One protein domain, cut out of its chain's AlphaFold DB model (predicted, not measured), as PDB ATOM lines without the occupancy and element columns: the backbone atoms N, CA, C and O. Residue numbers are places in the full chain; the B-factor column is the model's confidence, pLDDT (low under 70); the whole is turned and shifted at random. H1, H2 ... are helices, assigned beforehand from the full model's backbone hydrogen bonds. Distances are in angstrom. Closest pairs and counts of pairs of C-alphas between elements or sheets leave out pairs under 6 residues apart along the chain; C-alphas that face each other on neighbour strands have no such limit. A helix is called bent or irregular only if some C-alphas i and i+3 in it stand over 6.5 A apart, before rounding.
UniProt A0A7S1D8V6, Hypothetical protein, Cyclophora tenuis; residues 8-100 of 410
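What this domain is: This is residues 8 to 100 of the 410 residues of the protein "Hypothetical protein" of Cyclophora tenuis (UniProt A0A7S1D8V6). One long helix, H3, makes the length of a rod; the two short helices H1 and H2 sit loosely by its first end, and after its last end the printed part folds back so that the short helices H4 and H5 pack on it. Between these two ends residues 36 to 52 of H3 stand free. The printed part has 93 residues with five named helices, H1 to H5 in order, and no named strand, and its class is all helix. It is extended, with a radius of gyration of the C-alphas of 24.6 A and spans of 73 by 22 by 18 A.

Where its parts are: Find C-alpha 8 at (454.842, 293.639, 408.282), where H1 begins; it runs to residue 14. H2 holds residues 18 to 25 and is irregular, with C-alphas 22 and 25 7.1 A apart. From C-alpha 28 at (447.751, 292.337, 417.076) follow H3 through 64.8 A to C-alpha 71 at (471.157, 240.104, 386.782); it is only just irregular, C-alphas 67 and 70 being 6.9 A apart. H4, residues 82 to 89, is irregular, with 7.3 A between C-alphas 84 and 87. H5 holds residues 93 to 97.

How they stand to each other: Look at Ala 57 and Ala 97, the closest C-alphas of H3 and H5, 5.0 A apart: the two touch, H3 with residues 57 to 64 alone. H4 touches residues 64 to 69 of H3, about perpendicular at 84 degrees, closest at the C-alphas of Val 69 and Val 85, 6.8 A. H2 and H3 are close but not clearly touching, closest at the C-alphas of Cys 23 and Arg 31, 7.9 A. H1 and H3 are apart. In H1 every O i to N i+4 pair is within hydrogen-bond range; the counts are 3 of 4 in H2, 38 of 40 in H3, 2 of 4 in H4 and 0 of 1 in H5, where 2 of 2 O i to N i+3 pairs are.

The domain as a whole: The C-alphas of Thr 25 and Gly 74 are the two farthest apart, 73.2 A. The printed part has no cut and no long link. The mean pLDDT of the printed part is 90.8, and no printed residue is under 70.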
ATOM      1  N   ASN A   8     455.235 292.437 409.030       90.44
ATOM      2  CA  ASN A   8     454.842 293.639 408.282       90.44
ATOM      3  C   ASN A   8     454.526 293.335 406.809       90.44
ATOM      4  O   ASN A   8     453.614 293.923 406.233       90.44
ATOM      5  N   GLU A   9     455.259 292.400 406.208       89.75
ATOM      6  CA  GLU A   9     455.033 291.951 404.831       89.75
ATOM      7  C   GLU A   9     453.761 291.108 404.742       89.75
ATOM      8  O   GLU A   9     452.974 291.283 403.816       89.75
ATOM      9  N   VAL A  10     453.518 290.252 405.739       89.00
ATOM     10  CA  VAL A  10     452.275 289.479 405.859       89.00
ATOM     11  C   VAL A  10     451.065 290.394 406.023       89.00
ATOM     12  O   VAL A  10     450.092 290.243 405.294       89.00
ATOM     13  N   ALA A  11     451.136 291.368 406.931       87.31
ATOM     14  CA  ALA A  11     450.052 292.314 407.177       87.31
ATOM     15  C   ALA A  11     449.710 293.111 405.912       87.31
ATOM     16  O   ALA A  11     448.538 293.261 405.583       87.31
ATOM     17  N   LYS A  12     450.726 293.551 405.159       88.88
ATOM     18  CA  LYS A  12     450.542 294.227 403.868       88.88
ATOM     19  C   LYS A  12     449.958 293.303 402.794       88.88
ATOM     20  O   LYS A  12     449.143 293.741 401.993       88.88
ATOM     21  N   ALA A  13     450.380 292.040 402.752       86.94
ATOM     22  CA  ALA A  13     449.881 291.071 401.778       86.94
ATOM     23  C   ALA A  13     448.433 290.635 402.061       86.94
ATOM     24  O   ALA A  13     447.691 290.339 401.128       86.94
ATOM     25  N   CYS A  14     448.025 290.598 403.331       86.19
ATOM     26  CA  CYS A  14     446.699 290.148 403.745       86.19
ATOM     27  C   CYS A  14     445.679 291.275 403.916       86.19
ATOM     28  O   CYS A  14     444.492 290.981 403.964       86.19
ATOM     29  N   SER A  15     446.094 292.545 403.978       84.12
ATOM     30  CA  SER A  15     445.193 293.672 404.265       84.12
ATOM     31  C   SER A  15     444.052 293.855 403.260       84.12
ATOM     32  O   SER A  15     443.071 294.510 403.579       84.12
ATOM     33  N   GLY A  16     444.182 293.315 402.045       83.81
ATOM     34  CA  GLY A  16     443.130 293.341 401.023       83.81
ATOM     35  C   GLY A  16     442.191 292.127 401.042       83.81
ATOM     36  O   GLY A  16     441.267 292.070 400.237       83.81
ATOM     37  N   ASP A  17     442.428 291.138 401.907       85.19
ATOM     38  CA  ASP A  17     441.623 289.919 401.989       85.19
ATOM     39  C   ASP A  17     440.457 290.117 402.966       85.19
ATOM     40  O   ASP A  17     440.659 290.467 404.127       85.19
ATOM     41  N   SER A  18     439.228 289.828 402.533       82.69
ATOM     42  CA  SER A  18     438.026 289.880 403.389       82.69
ATOM     43  C   SER A  18     438.159 289.100 404.710       82.69
ATOM     44  O   SER A  18     437.576 289.476 405.726       82.69
ATOM     45  N   ARG A  19     438.973 288.035 404.736       84.06
ATOM     46  CA  ARG A  19     439.238 287.220 405.930       84.06
ATOM     47  C   ARG A  19     440.152 287.923 406.935       84.06
ATOM     48  O   ARG A  19     440.128 287.584 408.113       84.06
ATOM     49  N   TRP A  20     440.943 288.903 406.498       82.94
ATOM     50  CA  TRP A  20     441.766 289.728 407.383       82.94
ATOM     51  C   TRP A  20     440.909 290.630 408.273       82.94
ATOM     52  O   TRP A  20     441.167 290.726 409.474       82.94
ATOM     53  N   GLU A  21     439.851 291.208 407.698       77.81
ATOM     54  CA  GLU A  21     438.837 291.972 408.431       77.81
ATOM     55  C   GLU A  21     437.996 291.075 409.346       77.81
ATOM     56  O   GLU A  21     437.644 291.477 410.449       77.81
ATOM     57  N   ALA A  22     437.735 289.820 408.967       77.50
ATOM     58  CA  ALA A  22     437.078 288.858 409.860       77.50
ATOM     59  C   ALA A  22     437.929 288.529 411.106       77.50
ATOM     60  O   ALA A  22     437.392 288.294 412.186       77.50
ATOM     61  N   CYS A  23     439.257 288.585 410.983       73.38
ATOM     62  CA  CYS A  23     440.194 288.478 412.102       73.38
ATOM     63  C   CYS A  23     440.391 289.808 412.856       73.38
ATOM     64  O   CYS A  23     441.237 289.869 413.752       73.38
ATOM     65  N   SER A  24     439.647 290.875 412.516       70.62
ATOM     66  CA  SER A  24     439.773 292.208 413.133       70.62
ATOM     67  C   SER A  24     439.519 292.209 414.647       70.62
ATOM     68  O   SER A  24     440.093 293.032 415.361       70.62
ATOM     69  N   THR A  25     438.727 291.246 415.130       78.50
ATOM     70  CA  THR A  25     438.393 291.025 416.545       78.50
ATOM     71  C   THR A  25     439.563 290.491 417.374       78.50
ATOM     72  O   THR A  25     439.555 290.649 418.592       78.50
ATOM     73  N   LEU A  26     440.581 289.899 416.734       80.19
ATOM     74  CA  LEU A  26     441.814 289.452 417.384       80.19
ATOM     75  C   LEU A  26     442.776 290.623 417.570       80.19
ATOM     76  O   LEU A  26     442.994 291.430 416.652       80.19
ATOM     77  N   THR A  27     443.434 290.659 418.725       86.81
ATOM     78  CA  THR A  27     444.511 291.603 419.013       86.81
ATOM     79  C   THR A  27     445.698 291.392 418.067       86.81
ATOM     80  O   THR A  27     445.935 290.307 417.530       86.81
ATOM     81  N   VAL A  28     446.514 292.434 417.876       85.25
ATOM     82  CA  VAL A  28     447.751 292.337 417.076       85.25
ATOM     83  C   VAL A  28     448.691 291.250 417.624       85.25
ATOM     84  O   VAL A  28     449.405 290.615 416.848       85.25
ATOM     85  N   GLY A  29     448.679 291.014 418.942       87.69
ATOM     86  CA  GLY A  29     449.439 289.944 419.594       87.69
ATOM     87  C   GLY A  29     448.978 288.551 419.167       87.69
ATOM     88  O   GLY A  29     449.797 287.760 418.707       87.69
ATOM     89  N   GLU A  30     447.673 288.282 419.216       89.25
ATOM     90  CA  GLU A  30     447.089 286.993 418.810       89.25
ATOM     91  C   GLU A  30     447.303 286.707 417.321       89.25
ATOM     92  O   GLU A  30     447.624 285.582 416.942       89.25
ATOM     93  N   ARG A  31     447.219 287.725 416.453       88.38
ATOM     94  CA  ARG A  31     447.514 287.539 415.021       88.38
ATOM     95  C   ARG A  31     448.993 287.254 414.756       88.38
ATOM     96  O   ARG A  31     449.308 286.444 413.885       88.38
ATOM     97  N   LYS A  32     449.907 287.886 415.504       90.00
ATOM     98  CA  LYS A  32     451.344 287.563 415.451       90.00
ATOM     99  C   LYS A  32     451.616 286.144 415.950       90.00
ATOM    100  O   LYS A  32     452.431 285.453 415.347       90.00
ATOM    101  N   GLN A  33     450.921 285.707 417.000       91.44
ATOM    102  CA  GLN A  33     451.010 284.341 417.513       91.44
ATOM    103  C   GLN A  33     450.500 283.317 416.488       91.44
ATOM    104  O   GLN A  33     451.222 282.377 416.168       91.44
ATOM    105  N   ALA A  34     449.332 283.547 415.884       89.69
ATOM    106  CA  ALA A  34     448.793 282.690 414.828       89.69
ATOM    107  C   ALA A  34     449.724 282.614 413.602       89.69
ATOM    108  O   ALA A  34     449.895 281.546 413.008       89.69
ATOM    109  N   LEU A  35     450.376 283.728 413.234       89.31
ATOM    110  CA  LEU A  35     451.400 283.721 412.189       89.31
ATOM    111  C   LEU A  35     452.614 282.874 412.596       89.31
ATOM    112  O   LEU A  35     453.077 282.081 411.780       89.31
ATOM    113  N   ALA A  36     453.115 283.013 413.825       91.06
ATOM    114  CA  ALA A  36     454.244 282.222 414.314       91.06
ATOM    115  C   ALA A  36     453.928 280.714 414.301       91.06
ATOM    116  O   ALA A  36     454.722 279.925 413.792       91.06
ATOM    117  N   GLU A  37     452.736 280.315 414.755       93.88
ATOM    118  CA  GLU A  37     452.269 278.924 414.707       93.88
ATOM    119  C   GLU A  37     452.171 278.395 413.268       93.88
ATOM    120  O   GLU A  37     452.657 277.297 412.976       93.88
ATOM    121  N   TYR A  38     451.611 279.181 412.337       92.94
ATOM    122  CA  TYR A  38     451.590 278.835 410.912       92.94
ATOM    123  C   TYR A  38     453.006 278.673 410.347       92.94
ATOM    124  O   TYR A  38     453.271 277.704 409.638       92.94
ATOM    125  N   GLN A  39     453.925 279.588 410.661       93.88
ATOM    126  CA  GLN A  39     455.305 279.547 410.177       93.88
ATOM    127  C   GLN A  39     456.045 278.314 410.689       93.88
ATOM    128  O   GLN A  39     456.678 277.614 409.899       93.88
ATOM    129  N   THR A  40     455.909 277.987 411.976       93.62
ATOM    130  CA  THR A  40     456.467 276.758 412.551       93.62
ATOM    131  C   THR A  40     455.862 275.519 411.897       93.62
ATOM    132  O   THR A  40     456.601 274.640 411.451       93.62
ATOM    133  N   LYS A  41     454.529 275.452 411.775       93.38
ATOM    134  CA  LYS A  41     453.833 274.315 411.158       93.38
ATOM    135  C   LYS A  41     454.250 274.124 409.699       93.38
ATOM    136  O   LYS A  41     454.622 273.019 409.317       93.38
ATOM    137  N   ARG A  42     454.243 275.194 408.902       93.44
ATOM    138  CA  ARG A  42     454.601 275.167 407.478       93.44
ATOM    139  C   ARG A  42     456.090 274.886 407.264       93.44
ATOM    140  O   ARG A  42     456.438 274.161 406.342       93.44
ATOM    141  N   GLY A  43     456.966 275.405 408.125       93.19
ATOM    142  CA  GLY A  43     458.395 275.084 408.105       93.19
ATOM    143  C   GLY A  43     458.676 273.616 408.440       93.19
ATOM    144  O   GLY A  43     459.518 272.988 407.804       93.19
ATOM    145  N   ASN A  44     457.948 273.038 409.399       93.88
ATOM    146  CA  ASN A  44     458.021 271.605 409.698       93.88
ATOM    147  C   ASN A  44     457.478 270.749 408.549       93.88
ATOM    148  O   ASN A  44     458.093 269.747 408.200       93.88
ATOM    149  N   GLU A  45     456.358 271.152 407.947       93.06
ATOM    150  CA  GLU A  45     455.749 270.466 406.805       93.06
ATOM    151  C   GLU A  45     456.711 270.388 405.610       93.06
ATOM    152  O   GLU A  45     456.936 269.297 405.099       93.06
ATOM    153  N   LEU A  46     457.335 271.507 405.221       92.31
ATOM    154  CA  LEU A  46     458.298 271.542 404.112       92.31
ATOM    155  C   LEU A  46     459.531 270.672 404.389       92.31
ATOM    156  O   LEU A  46     459.897 269.854 403.553       92.31
ATOM    157  N   ARG A  47     460.119 270.757 405.594       92.50
ATOM    158  CA  ARG A  47     461.255 269.895 405.978       92.50
ATOM    159  C   ARG A  47     460.897 268.410 405.961       92.50
ATOM    160  O   ARG A  47     461.717 267.578 405.581       92.50
ATOM    161  N   ASN A  48     459.681 268.065 406.384       93.06
ATOM    162  CA  ASN A  48     459.200 266.688 406.344       93.06
ATOM    163  C   ASN A  48     458.962 266.212 404.906       93.06
ATOM    164  O   ASN A  48     459.308 265.072 404.608       93.06
ATOM    165  N   GLN A  49     458.414 267.061 404.028       93.06
ATOM    166  CA  GLN A  49     458.241 266.759 402.602       93.06
ATOM    167  C   GLN A  49     459.592 266.518 401.925       93.06
ATOM    168  O   GLN A  49     459.784 265.449 401.355       93.06
ATOM    169  N   GLU A  50     460.562 267.420 402.103       91.50
ATOM    170  CA  GLU A  50     461.927 267.260 401.578       91.50
ATOM    171  C   GLU A  50     462.586 265.970 402.089       91.50
ATOM    172  O   GLU A  50     463.200 265.220 401.329       91.50
ATOM    173  N   ARG A  51     462.439 265.656 403.385       92.19
ATOM    174  CA  ARG A  51     462.949 264.400 403.953       92.19
ATOM    175  C   ARG A  51     462.267 263.183 403.331       92.19
ATOM    176  O   ARG A  51     462.939 262.191 403.059       92.19
ATOM    177  N   GLN A  52     460.952 263.234 403.140       94.06
ATOM    178  CA  GLN A  52     460.187 262.128 402.576       94.06
ATOM    179  C   GLN A  52     460.535 261.903 401.103       94.06
ATOM    180  O   GLN A  52     460.685 260.759 400.695       94.06
ATOM    181  N   GLU A  53     460.710 262.967 400.322       92.62
ATOM    182  CA  GLU A  53     461.167 262.894 398.932       92.62
ATOM    183  C   GLU A  53     462.571 262.295 398.838       92.62
ATOM    184  O   GLU A  53     462.773 261.364 398.065       92.62
ATOM    185  N   ARG A  54     463.503 262.719 399.705       90.38
ATOM    186  CA  ARG A  54     464.842 262.113 399.788       90.38
ATOM    187  C   ARG A  54     464.799 260.628 400.144       90.38
ATOM    188  O   ARG A  54     465.552 259.855 399.566       90.38
ATOM    189  N   MET A  55     463.940 260.215 401.078       93.81
ATOM    190  CA  MET A  55     463.775 258.791 401.407       93.81
ATOM    191  C   MET A  55     463.197 258.010 400.226       93.81
ATOM    192  O   MET A  55     463.757 256.988 399.859       93.81
ATOM    193  N   ARG A  56     462.151 258.528 399.567       94.00
ATOM    194  CA  ARG A  56     461.576 257.890 398.371       94.00
ATOM    195  C   ARG A  56     462.598 257.750 397.243       94.00
ATOM    196  O   ARG A  56     462.619 256.717 396.589       94.00
ATOM    197  N   ALA A  57     463.432 258.766 397.017       93.81
ATOM    198  CA  ALA A  57     464.495 258.718 396.016       93.81
ATOM    199  C   ALA A  57     465.540 257.639 396.341       93.81
ATOM    200  O   ALA A  57     465.909 256.861 395.462       93.81
ATOM    201  N   LYS A  58     465.963 257.553 397.610       94.94
ATOM    202  CA  LYS A  58     466.875 256.505 398.088       94.94
ATOM    203  C   LYS A  58     466.277 255.112 397.927       94.94
ATOM    204  O   LYS A  58     466.923 254.252 397.340       94.94
ATOM    205  N   ASP A  59     465.048 254.907 398.394       95.00
ATOM    206  CA  ASP A  59     464.365 253.613 398.328       95.00
ATOM    207  C   ASP A  59     464.177 253.175 396.868       95.00
ATOM    208  O   ASP A  59     464.537 252.057 396.508       95.00
ATOM    209  N   ALA A  60     463.732 254.083 395.992       95.38
ATOM    210  CA  ALA A  60     463.581 253.813 394.563       95.38
ATOM    211  C   ALA A  60     464.913 253.440 393.886       95.38
ATOM    212  O   ALA A  60     464.946 252.575 393.008       95.38
ATOM    213  N   PHE A  61     466.018 254.077 394.283       96.56
ATOM    214  CA  PHE A  61     467.342 253.736 393.772       96.56
ATOM    215  C   PHE A  61     467.820 252.372 394.287       96.56
ATOM    216  O   PHE A  61     468.319 251.569 393.505       96.56
ATOM    217  N   VAL A  62     467.624 252.066 395.572       95.81
ATOM    218  CA  VAL A  62     467.975 250.759 396.155       95.81
ATOM    219  C   VAL A  62     467.149 249.626 395.540       95.81
ATOM    220  O   VAL A  62     467.695 248.563 395.249       95.81
ATOM    221  N   GLU A  63     465.860 249.844 395.268       96.06
ATOM    222  CA  GLU A  63     465.027 248.893 394.522       96.06
ATOM    223  C   GLU A  63     465.577 248.649 393.112       96.06
ATOM    224  O   GLU A  63     465.730 247.500 392.698       96.06
ATOM    225  N   LEU A  64     465.954 249.717 392.397       96.56
ATOM    226  CA  LEU A  64     466.588 249.604 391.085       96.56
ATOM    227  C   LEU A  64     467.887 248.781 391.150       96.56
ATOM    228  O   LEU A  64     468.117 247.933 390.283       96.56
ATOM    229  N   LEU A  65     468.721 249.004 392.175       96.62
ATOM    230  CA  LEU A  65     469.923 248.200 392.403       96.62
ATOM    231  C   LEU A  65     469.561 246.721 392.591       96.62
ATOM    232  O   LEU A  65     470.159 245.868 391.939       96.62
ATOM    233  N   GLY A  66     468.555 246.422 393.415       95.44
ATOM    234  CA  GLY A  66     468.069 245.064 393.674       95.44
ATOM    235  C   GLY A  66     467.549 244.329 392.439       95.44
ATOM    236  O   GLY A  66     467.748 243.121 392.319       95.44
ATOM    237  N   GLU A  67     466.911 245.045 391.516       94.81
ATOM    238  CA  GLU A  67     466.338 244.474 390.294       94.81
ATOM    239  C   GLU A  67     467.387 244.240 389.202       94.81
ATOM    240  O   GLU A  67     467.410 243.180 388.575       94.81
ATOM    241  N   ILE A  68     468.256 245.226 388.958       95.19
ATOM    242  CA  ILE A  68     469.151 245.214 387.796       95.19
ATOM    243  C   ILE A  68     470.484 244.559 388.131       95.19
ATOM    244  O   ILE A  68     470.911 243.650 387.420       95.19
ATOM    245  N   VAL A  69     471.139 244.985 389.214       94.62
ATOM    246  CA  VAL A  69     472.547 244.653 389.484       94.62
ATOM    247  C   VAL A  69     472.798 243.141 389.587       94.62
ATOM    248  O   VAL A  69     473.712 242.669 388.910       94.62
ATOM    249  N   PRO A  70     471.991 242.340 390.318       91.56
ATOM    250  CA  PRO A  70     472.210 240.893 390.412       91.56
ATOM    251  C   PRO A  70     472.069 240.137 389.084       91.56
ATOM    252  O   PRO A  70     472.554 239.014 388.973       91.56
ATOM    253  N   SER A  71     471.385 240.721 388.095       92.19
ATOM    254  CA  SER A  71     471.157 240.104 386.782       92.19
ATOM    255  C   SER A  71     472.238 240.441 385.750       92.19
ATOM    256  O   SER A  71     472.252 239.864 384.660       92.19
ATOM    257  N   LEU A  72     473.150 241.367 386.071       93.94
ATOM    258  CA  LEU A  72     474.187 241.799 385.143       93.94
ATOM    259  C   LEU A  72     475.270 240.723 384.969       93.94
ATOM    260  O   LEU A  72     475.768 240.168 385.954       93.94
ATOM    261  N   PRO A  73     475.690 240.438 383.723       91.31
ATOM    262  CA  PRO A  73     476.735 239.460 383.468       91.31
ATOM    263  C   PRO A  73     478.065 239.943 384.053       91.31
ATOM    264  O   PRO A  73     478.502 241.061 383.793       91.31
ATOM    265  N   GLY A  74     478.720 239.085 384.836       88.44
ATOM    266  CA  GLY A  74     480.010 239.398 385.456       88.44
ATOM    267  C   GLY A  74     479.930 240.280 386.705       88.44
ATOM    268  O   GLY A  74     480.976 240.623 387.253       88.44
ATOM    269  N   PHE A  75     478.727 240.618 387.187       94.00
ATOM    270  CA  PHE A  75     478.588 241.297 388.472       94.00
ATOM    271  C   PHE A  75     479.075 240.407 389.623       94.00
ATOM    272  O   PHE A  75     478.757 239.219 389.709       94.00
ATOM    273  N   ASN A  76     479.834 241.010 390.533       92.81
ATOM    274  CA  ASN A  76     480.313 240.394 391.753       92.81
ATOM    275  C   ASN A  76     480.284 241.426 392.886       92.81
ATOM    276  O   ASN A  76     480.956 242.454 392.827       92.81
ATOM    277  N   GLN A  77     479.565 241.115 393.961       91.50
ATOM    278  CA  GLN A  77     479.364 242.004 395.106       91.50
ATOM    279  C   GLN A  77     480.643 242.335 395.911       91.50
ATOM    280  O   GLN A  77     480.587 243.133 396.842       91.50
ATOM    281  N   ILE A  78     481.781 241.693 395.614       91.44
ATOM    282  CA  ILE A  78     483.089 241.961 396.236       91.44
ATOM    283  C   ILE A  78     483.959 242.838 395.329       91.44
ATOM    284  O   ILE A  78     484.653 243.717 395.835       91.44
ATOM    285  N   SER A  79     483.964 242.589 394.015       93.19
ATOM    286  CA  SER A  79     484.933 243.202 393.096       93.19
ATOM    287  C   SER A  79     484.356 244.234 392.127       93.19
ATOM    288  O   SER A  79     485.126 245.039 391.608       93.19
ATOM    289  N   SER A  80     483.048 244.212 391.848       94.31
ATOM    290  CA  SER A  80     482.426 245.154 390.912       94.31
ATOM    291  C   SER A  80     482.398 246.571 391.478       94.31
ATOM    292  O   SER A  80     482.059 246.790 392.642       94.31
ATOM    293  N   ARG A  81     482.726 247.543 390.629       95.50
ATOM    294  CA  ARG A  81     482.672 248.975 390.930       95.50
ATOM    295  C   ARG A  81     481.371 249.579 390.425       95.50
ATOM    296  O   ARG A  81     480.722 249.033 389.534       95.50
ATOM    297  N   PHE A  82     481.021 250.754 390.945       96.38
ATOM    298  CA  PHE A  82     479.833 251.471 390.484       96.38
ATOM    299  C   PHE A  82     479.908 251.809 388.986       96.38
ATOM    300  O   PHE A  82     478.919 251.666 388.267       96.38
ATOM    301  N   SER A  83     481.104 252.147 388.487       94.00
ATOM    302  CA  SER A  83     481.371 252.372 387.059       94.00
ATOM    303  C   SER A  83     480.938 251.210 386.166       94.00
ATOM    304  O   SER A  83     480.478 251.443 385.053       94.00
ATOM    305  N   ASP A  84     481.054 249.976 386.658       93.94
ATOM    306  CA  ASP A  84     480.829 248.765 385.866       93.94
ATOM    307  C   ASP A  84     479.332 248.513 385.626       93.94
ATOM    308  O   ASP A  84     478.950 247.860 384.658       93.94
ATOM    309  N   VAL A  85     478.471 249.043 386.504       94.69
ATOM    310  CA  VAL A  85     477.010 248.844 386.469       94.69
ATOM    311  C   VAL A  85     476.242 250.102 386.059       94.69
ATOM    312  O   VAL A  85     475.067 250.026 385.691       94.69
ATOM    313  N   ARG A  86     476.898 251.264 386.086       94.81
ATOM    314  CA  ARG A  86     476.313 252.584 385.815       94.81
ATOM    315  C   ARG A  86     475.574 252.661 384.479       94.81
ATOM    316  O   ARG A  86     474.461 253.184 384.423       94.81
ATOM    317  N   ASP A  87     476.148 252.108 383.414       94.00
ATOM    318  CA  ASP A  87     475.548 252.157 382.073       94.00
ATOM    319  C   ASP A  87     474.244 251.351 381.983       94.00
ATOM    320  O   ASP A  87     473.350 251.684 381.206       94.00
ATOM    321  N   ALA A  88     474.101 250.301 382.795       94.56
ATOM    322  CA  ALA A  88     472.849 249.562 382.896       94.56
ATOM    323  C   ALA A  88     471.811 250.331 383.726       94.56
ATOM    324  O   ALA A  88     470.655 250.422 383.323       94.56
ATOM    325  N   LEU A  89     472.232 250.921 384.848       95.50
ATOM    326  CA  LEU A  89     471.343 251.642 385.761       95.50
ATOM    327  C   LEU A  89     470.809 252.951 385.164       95.50
ATOM    328  O   LEU A  89     469.632 253.258 385.327       95.50
ATOM    329  N   SER A  90     471.637 253.691 384.424       95.06
ATOM    330  CA  SER A  90     471.275 254.989 383.824       95.06
ATOM    331  C   SER A  90     470.151 254.923 382.783       95.06
ATOM    332  O   SER A  90     469.591 255.951 382.414       95.06
ATOM    333  N   LYS A  91     469.763 253.721 382.340       95.06
ATOM    334  CA  LYS A  91     468.609 253.494 381.454       95.06
ATOM    335  C   LYS A  91     467.258 253.620 382.169       95.06
ATOM    336  O   LYS A  91     466.226 253.543 381.508       95.06
ATOM    337  N   HIS A  92     467.253 253.771 383.493       94.75
ATOM    338  CA  HIS A  92     466.044 253.812 384.309       94.75
ATOM    339  C   HIS A  92     465.865 255.172 384.984       94.75
ATOM    340  O   HIS A  92     466.779 255.664 385.638       94.75
ATOM    341  N   ASP A  93     464.650 255.724 384.940       92.38
ATOM    342  CA  ASP A  93     464.327 257.031 385.537       92.38
ATOM    343  C   ASP A  93     464.671 257.113 387.035       92.38
ATOM    344  O   ASP A  93     465.139 258.145 387.516       92.38
ATOM    345  N   ARG A  94     464.525 255.997 387.770       93.19
ATOM    346  CA  ARG A  94     464.880 255.891 389.201       93.19
ATOM    347  C   ARG A  94     466.364 256.184 389.478       93.19
ATOM    348  O   ARG A  94     466.689 256.607 390.583       93.19
ATOM    349  N   PHE A  95     467.254 256.033 388.493       93.81
ATOM    350  CA  PHE A  95     468.665 256.423 388.608       93.81
ATOM    351  C   PHE A  95     468.830 257.927 388.858       93.81
ATOM    352  O   PHE A  95     469.672 258.347 389.654       93.81
ATOM    353  N   TYR A  96     467.992 258.736 388.209       91.44
ATOM    354  CA  TYR A  96     468.025 260.195 388.289       91.44
ATOM    355  C   TYR A  96     467.216 260.758 389.465       91.44
ATOM    356  O   TYR A  96     467.235 261.965 389.682       91.44
ATOM    357  N   ALA A  97     466.528 259.906 390.238       88.12
ATOM    358  CA  ALA A  97     465.836 260.321 391.460       88.12
ATOM    359  C   ALA A  97     466.818 260.757 392.561       88.12
ATOM    360  O   ALA A  97     466.513 261.646 393.351       88.12
ATOM    361  N   MET A  98     468.002 260.144 392.597       90.81
ATOM    362  CA  MET A  98     469.147 260.646 393.355       90.81
ATOM    363  C   MET A  98     469.829 261.731 392.528       90.81
ATOM    364  O   MET A  98     470.018 261.522 391.335       90.81
ATOM    365  N   GLU A  99     470.199 262.866 393.117       82.69
ATOM    366  CA  GLU A  99     470.763 263.998 392.365       82.69
ATOM    367  C   GLU A  99     472.264 263.809 392.091       82.69
ATOM    368  O   GLU A  99     472.722 263.974 390.955       82.69
ATOM    369  N   ASP A 100     473.019 263.394 393.106       89.94
ATOM    370  CA  ASP A 100     474.477 263.344 393.094       89.94
ATOM    371  C   ASP A 100     475.048 261.930 392.883       89.94
ATOM    372  O   ASP A 100     474.540 260.931 393.393       89.94
TER     373      ASP A 100